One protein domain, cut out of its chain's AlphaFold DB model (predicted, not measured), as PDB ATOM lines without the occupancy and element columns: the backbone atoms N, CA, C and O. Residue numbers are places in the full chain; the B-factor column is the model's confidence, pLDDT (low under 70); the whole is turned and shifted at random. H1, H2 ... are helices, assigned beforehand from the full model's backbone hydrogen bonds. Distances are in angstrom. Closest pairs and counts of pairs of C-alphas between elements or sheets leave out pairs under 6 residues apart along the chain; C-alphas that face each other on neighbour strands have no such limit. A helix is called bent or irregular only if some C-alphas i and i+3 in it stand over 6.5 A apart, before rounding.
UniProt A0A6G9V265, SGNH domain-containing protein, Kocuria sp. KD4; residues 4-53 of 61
ATOM      1  N   THR A   4      27.603  29.656  28.569       96.12
ATOM      2  CA  THR A   4      27.795  29.476  27.127       96.12
ATOM      3  C   THR A   4      29.018  30.229  26.614       96.12
ATOM      4  O   THR A   4      29.706  29.711  25.747       96.12
ATOM      5  N   ASP A   5      29.363  31.387  27.172       96.44
ATOM      6  CA  ASP A   5      30.581  32.129  26.812       96.44
ATOM      7  C   ASP A   5      31.877  31.399  27.208       96.44
ATOM      8  O   ASP A   5      32.899  31.541  26.538       96.44
ATOM      9  N   VAL A   6      31.830  30.591  28.269       95.88
ATOM     10  CA  VAL A   6      32.955  29.766  28.727       95.88
ATOM     11  C   VAL A   6      33.060  28.488  27.899       95.88
ATOM     12  O   VAL A   6      34.160  28.078  27.546       95.88
ATOM     13  N   VAL A   7      31.940  27.838  27.580       96.31
ATOM     14  CA  VAL A   7      31.930  26.566  26.831       96.31
ATOM     15  C   VAL A   7      32.084  26.790  25.321       96.31
ATOM     16  O   VAL A   7      32.773  26.029  24.643       96.31
ATOM     17  N   CYS A   8      31.481  27.853  24.797       96.25
ATOM     18  CA  CYS A   8      31.398  28.182  23.377       96.25
ATOM     19  C   CYS A   8      31.882  29.624  23.127       96.25
ATOM     20  O   CYS A   8      31.082  30.494  22.756       96.25
ATOM     21  N   PRO A   9      33.183  29.906  23.331       96.19
ATOM     22  CA  PRO A   9      33.736  31.235  23.100       96.19
ATOM     23  C   PRO A   9      33.506  31.677  21.650       96.19
ATOM     24  O   PRO A   9      33.539  30.869  20.717       96.19
ATOM     25  N   ASP A  10      33.242  32.970  21.467       95.19
ATOM     26  CA  ASP A  10      32.882  33.577  20.177       95.19
ATOM     27  C   ASP A  10      31.625  32.961  19.523       95.19
ATOM     28  O   ASP A  10      31.439  33.040  18.307       95.19
ATOM     29  N   GLY A  11      30.764  32.317  20.321       95.81
ATOM     30  CA  GLY A  11      29.545  31.655  19.852       95.81
ATOM     31  C   GLY A  11      29.783  30.310  19.158       95.81
ATOM     32  O   GLY A  11      28.860  29.782  18.540       95.81
ATOM     33  N   ALA A  12      30.993  29.743  19.241       95.69
ATOM     34  CA  ALA A  12      31.339  28.470  18.614       95.69
ATOM     35  C   ALA A  12      31.768  27.423  19.651       95.69
ATOM     36  O   ALA A  12      32.767  27.588  20.350       95.69
ATOM     37  N   CYS A  13      31.052  26.300  19.696       95.44
ATOM     38  CA  CYS A  13      31.354  25.177  20.580       95.44
ATOM     39  C   CYS A  13      32.398  24.263  19.923       95.44
ATOM     40  O   CYS A  13      32.097  23.494  19.009       95.44
ATOM     41  N   ARG A  14      33.661  24.407  20.331       95.25
ATOM     42  CA  ARG A  14      34.795  23.673  19.751       95.25
ATOM     43  C   ARG A  14      35.133  22.454  20.614       95.25
ATOM     44  O   ARG A  14      35.007  22.533  21.831       95.25
ATOM     45  N   PRO A  15      35.652  21.359  20.029       95.12
ATOM     46  CA  PRO A  15      36.074  20.191  20.805       95.12
ATOM     47  C   PRO A  15      37.255  20.489  21.742       95.12
ATOM     48  O   PRO A  15      37.487  19.740  22.687       95.12
ATOM     49  N   ALA A  16      37.999  21.576  21.498       96.44
ATOM     50  CA  ALA A  16      39.079  22.034  22.359       96.44
ATOM     51  C   ALA A  16      39.089  23.563  22.512       96.44
ATOM     52  O   ALA A  16      38.941  24.295  21.529       96.44
ATOM     53  N   VAL A  17      39.330  24.034  23.737       96.50
ATOM     54  CA  VAL A  17      39.485  25.450  24.108       96.50
ATOM     55  C   VAL A  17      40.676  25.563  25.057       96.50
ATOM     56  O   VAL A  17      40.799  24.779  25.993       96.50
ATOM     57  N   GLY A  18      41.589  26.507  24.807       93.19
ATOM     58  CA  GLY A  18      42.724  26.755  25.708       93.19
ATOM     59  C   GLY A  18      43.597  25.522  25.981       93.19
ATOM     60  O   GLY A  18      44.046  25.333  27.106       93.19
ATOM     61  N   ASN A  19      43.815  24.671  24.970       96.12
ATOM     62  CA  ASN A  19      44.527  23.385  25.069       96.12
ATOM     63  C   ASN A  19      43.852  22.311  25.949       96.12
ATOM     64  O   ASN A  19      44.495  21.326  26.304       96.12
ATOM     65  N   MET A  20      42.566  22.457  26.272       97.44
ATOM     66  CA  MET A  20      41.778  21.449  26.983       97.44
ATOM     67  C   MET A  20      40.692  20.876  26.075       97.44
ATOM     68  O   MET A  20      40.049  21.624  25.340       97.44
ATOM     69  N   ILE A  21      40.472  19.561  26.142       97.94
ATOM     70  CA  ILE A  21      39.334  18.910  25.482       97.94
ATOM     71  C   ILE A  21      38.060  19.257  26.251       97.94
ATOM     72  O   ILE A  21      37.989  19.035  27.460       97.94
ATOM     73  N   VAL A  22      37.074  19.814  25.549       97.88
ATOM     74  CA  VAL A  22      35.848  20.353  26.150       97.88
ATOM     75  C   VAL A  22      34.879  19.231  26.490       97.88
ATOM     76  O   VAL A  22      34.490  19.111  27.647       97.88
ATOM     77  N   TYR A  23      34.542  18.389  25.512       97.69
ATOM     78  CA  TYR A  23      33.481  17.392  25.629       97.69
ATOM     79  C   TYR A  23      34.021  15.967  25.792       97.69
ATOM     80  O   TYR A  23      35.019  15.593  25.172       97.69
ATOM     81  N   PHE A  24      33.364  15.181  26.641       97.44
ATOM     82  CA  PHE A  24      33.553  13.738  26.767       97.44
ATOM     83  C   PHE A  24      32.762  12.982  25.689       97.44
ATOM     84  O   PHE A  24      33.288  12.042  25.094       97.44
ATOM     85  N   ASP A  25      31.534  13.429  25.423       95.12
ATOM     86  CA  ASP A  25      30.625  12.922  24.395       95.12
ATOM     87  C   ASP A  25      29.885  14.085  23.701       95.12
ATOM     88  O   ASP A  25      30.498  15.114  23.425       95.12
ATOM     89  N   ASP A  26      28.619  13.917  23.333       93.19
ATOM     90  CA  ASP A  26      27.812  14.923  22.646       93.19
ATOM     91  C   ASP A  26      27.466  16.137  23.518       93.19
ATOM     92  O   ASP A  26      27.425  17.243  22.982       93.19
ATOM     93  N   ASP A  27      27.307  15.965  24.836       91.12
ATOM     94  CA  ASP A  27      26.818  17.034  25.722       91.12
ATOM     95  C   ASP A  27      27.550  17.135  27.078       91.12
ATOM     96  O   ASP A  27      27.460  18.163  27.759       91.12
ATOM     97  N   HIS A  28      28.309  16.118  27.499       97.25
ATOM     98  CA  HIS A  28      29.035  16.150  28.770       97.25
ATOM     99  C   HIS A  28      30.400  16.818  28.627       97.25
ATOM    100  O   HIS A  28      31.185  16.487  27.741       97.25
ATOM    101  N   LEU A  29      30.741  17.705  29.564       98.00
ATOM    102  CA  LEU A  29      32.091  18.262  29.656       98.00
ATOM    103  C   LEU A  29      33.074  17.227  30.212       98.00
ATOM    104  O   LEU A  29      32.733  16.421  31.081       98.00
ATOM    105  N   THR A  30      34.333  17.288  29.780       98.50
ATOM    106  CA  THR A  30      35.395  16.540  30.456       98.50
ATOM    107  C   THR A  30      35.568  17.063  31.881       98.50
ATOM    108  O   THR A  30      35.420  18.258  32.152       98.50
ATOM    109  N   GLY A  31      35.944  16.181  32.814       98.12
ATOM    110  CA  GLY A  31      36.164  16.579  34.208       98.12
ATOM    111  C   GLY A  31      37.233  17.667  34.360       98.12
ATOM    112  O   GLY A  31      37.080  18.568  35.179       98.12
ATOM    113  N   MET A  32      38.278  17.635  33.525       97.62
ATOM    114  CA  MET A  32      39.326  18.662  33.522       97.62
ATOM    115  C   MET A  32      38.799  20.024  33.060       97.62
ATOM    116  O   MET A  32      39.150  21.040  33.656       97.62
ATOM    117  N   TYR A  33      37.943  20.053  32.034       98.12
ATOM    118  CA  TYR A  33      37.333  21.295  31.564       98.12
ATOM    119  C   TYR A  33      36.317  21.853  32.569       98.12
ATOM    120  O   TYR A  33      36.307  23.045  32.862       98.12
ATOM    121  N   ALA A  34      35.501  20.989  33.179       97.62
ATOM    122  CA  ALA A  34      34.590  21.396  34.247       97.62
ATOM    123  C   ALA A  34      35.349  21.955  35.467       97.62
ATOM    124  O   ALA A  34      34.953  22.971  36.036       97.62
ATOM    125  N   ALA A  35      36.475  21.335  35.840       97.31
ATOM    126  CA  ALA A  35      37.325  21.812  36.925       97.31
ATOM    127  C   ALA A  35      37.929  23.193  36.625       97.31
ATOM    128  O   ALA A  35      37.931  24.051  37.506       97.31
ATOM    129  N   SER A  36      38.378  23.450  35.391       96.50
ATOM    130  CA  SER A  36      38.908  24.767  35.015       96.50
ATOM    131  C   SER A  36      37.830  25.861  34.992       96.50
ATOM    132  O   SER A  36      38.119  27.014  35.310       96.50
ATOM    133  N   ALA A  37      36.576  25.506  34.700       96.44
ATOM    134  CA  ALA A  37      35.437  26.425  34.736       96.44
ATOM    135  C   ALA A  37      34.850  26.651  36.147       96.44
ATOM    136  O   ALA A  37      34.068  27.588  36.334       96.44
ATOM    137  N   SER A  38      35.215  25.826  37.135       95.62
ATOM    138  CA  SER A  38      34.582  25.791  38.465       95.62
ATOM    139  C   SER A  38      34.591  27.135  39.198       95.62
ATOM    140  O   SER A  38      33.556  27.544  39.715       95.62
ATOM    141  N   HIS A  39      35.711  27.863  39.176       93.81
ATOM    142  CA  HIS A  39      35.819  29.179  39.811       93.81
ATOM    143  C   HIS A  39      34.853  30.197  39.180       93.81
ATOM    144  O   HIS A  39      34.125  30.897  39.881       93.81
ATOM    145  N   SER A  40      34.782  30.232  37.844       94.75
ATOM    146  CA  SER A  40      33.853  31.115  37.126       94.75
ATOM    147  C   SER A  40      32.397  30.755  37.416       94.75
ATOM    148  O   SER A  40      31.576  31.643  37.630       94.75
ATOM    149  N   PHE A  41      32.071  29.460  37.454       95.81
ATOM    150  CA  PHE A  41      30.732  29.001  37.815       95.81
ATOM    151  C   PHE A  41      30.363  29.414  39.242       95.81
ATOM    152  O   PHE A  41      29.293  29.985  39.446       95.81
ATOM    153  N   ALA A  42      31.250  29.156  40.206       94.25
ATOM    154  CA  ALA A  42      31.026  29.448  41.614       94.25
ATOM    155  C   ALA A  42      30.750  30.944  41.821       94.25
ATOM    156  O   ALA A  42      29.724  31.298  42.400       94.25
ATOM    157  N   GLN A  43      31.606  31.814  41.273       93.75
ATOM    158  CA  GLN A  43      31.423  33.264  41.349       93.75
ATOM    159  C   GLN A  43      30.052  33.674  40.804       93.75
ATOM    160  O   GLN A  43      29.246  34.273  41.513       93.75
ATOM    161  N   ARG A  44      29.751  33.286  39.561       95.44
ATOM    162  CA  ARG A  44      28.536  33.745  38.885       95.44
ATOM    163  C   ARG A  44      27.259  33.201  39.528       95.44
ATOM    164  O   ARG A  44      26.254  33.907  39.573       95.44
ATOM    165  N   VAL A  45      27.274  31.964  40.033       94.44
ATOM    166  CA  VAL A  45      26.113  31.410  40.742       94.44
ATOM    167  C   VAL A  45      25.924  32.084  42.099       94.44
ATOM    168  O   VAL A  45      24.790  32.380  42.454       94.44
ATOM    169  N   SER A  46      27.002  32.387  42.831       93.12
ATOM    170  CA  SER A  46      26.903  33.138  44.087       93.12
ATOM    171  C   SER A  46      26.331  34.536  43.851       93.12
ATOM    172  O   SER A  46      25.401  34.933  44.548       93.12
ATOM    173  N   ASP A  47      26.795  35.237  42.814       93.19
ATOM    174  CA  ASP A  47      26.281  36.561  42.451       93.19
ATOM    175  C   ASP A  47      24.789  36.517  42.101       93.19
ATOM    176  O   ASP A  47      24.013  37.334  42.595       93.19
ATOM    177  N   ALA A  48      24.365  35.539  41.295       94.19
ATOM    178  CA  ALA A  48      22.959  35.365  40.935       94.19
ATOM    179  C   ALA A  48      22.081  35.066  42.165       94.19
ATOM    180  O   ALA A  48      21.016  35.651  42.330       94.19
ATOM    181  N   LEU A  49      22.546  34.203  43.073       93.56
ATOM    182  CA  LEU A  49      21.820  33.882  44.306       93.56
ATOM    183  C   LEU A  49      21.703  35.100  45.231       93.56
ATOM    184  O   LEU A  49      20.642  35.333  45.809       93.56
ATOM    185  N   GLN A  50      22.754  35.915  45.334       92.88
ATOM    186  CA  GLN A  50      22.722  37.160  46.103       92.88
ATOM    187  C   GLN A  50      21.748  38.184  45.505       92.88
ATOM    188  O   GLN A  50      21.047  38.860  46.259       92.88
ATOM    189  N   GLN A  51      21.660  38.276  44.173       93.19
ATOM    190  CA  GLN A  51      20.673  39.118  43.481       93.19
ATOM    191  C   GLN A  51      19.232  38.698  43.798       93.19
ATOM    192  O   GLN A  51      18.365  39.558  43.946       93.19
ATOM    193  N   ASP A  52      19.005  37.400  43.996       95.31
ATOM    194  CA  ASP A  52      17.716  36.835  44.403       95.31
ATOM    195  C   ASP A  52      17.474  36.897  45.930       95.31
ATOM    196  O   ASP A  52      16.451  36.422  46.426       95.31
ATOM    197  N   GLY A  53      18.394  37.488  46.704       94.06
ATOM    198  CA  GLY A  53      18.288  37.636  48.161       94.06
ATOM    199  C   GLY A  53      18.690  36.397  48.969       94.06
ATOM    200  O   GLY A  53      18.475  36.354  50.183       94.06
TER     201      GLY A  53
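What this domain is: This is residues 4 to 53 of the 61 residues of the protein "SGNH domain-containing protein" of Kocuria sp. KD4 (UniProt A0A6G9V265). One long, kinked helix, H2, has its first part packed in a small body with a looped stretch and the short helix H1, while its far part sticks out as an arm, residues 42 to 53, of which 42 to 51 belong to H2. The body without this arm spans 21 by 20 by 18 A, and much of it is residues 8 to 30, which hold no named element. The printed part has 50 residues with two named helices, H1 then H2, and no named strand; the class is all helix. The whole is loose, with a radius of gyration of the C-alphas of 12.4 A, and elongated, spanning 37 by 22 by 19 A.

How they stand to each other: H1, residues 4 to 7, is close to but not clearly touching H2, residues 31 to 51: their closest C-alphas, those of Val 6 and Ala 37, are 7.3 A apart. Their centres are 11.6 A apart. Between them, residues 16 to 17 pair with residues 20 to 21, antiparallel. H2 has a kink of 49 degrees near residue 39. In H2, 15 of 17 O i to N i+4 pairs are within hydrogen-bond range; H1 is too short for such a pair, and its one O i to N i+3 pair is within range.

Where its parts are: H1 begins at C-alpha 4 (27.795, 29.476, 27.127). H2 measures 28.9 A from C-alpha 31 (36.164, 16.579, 34.208) to C-alpha 51 (20.673, 39.118, 43.481). It is irregular: C-alphas 36 and 39 are 7.2 A apart.

The domain as a whole: The two C-alphas farthest apart, those of Asn 19 and Gly 53, are 37.7 A apart. The printed part has no cut. The link from H1 to H2, 23 residues, is long. The mean pLDDT of the printed part is 95.7, and no printed residue is under 70.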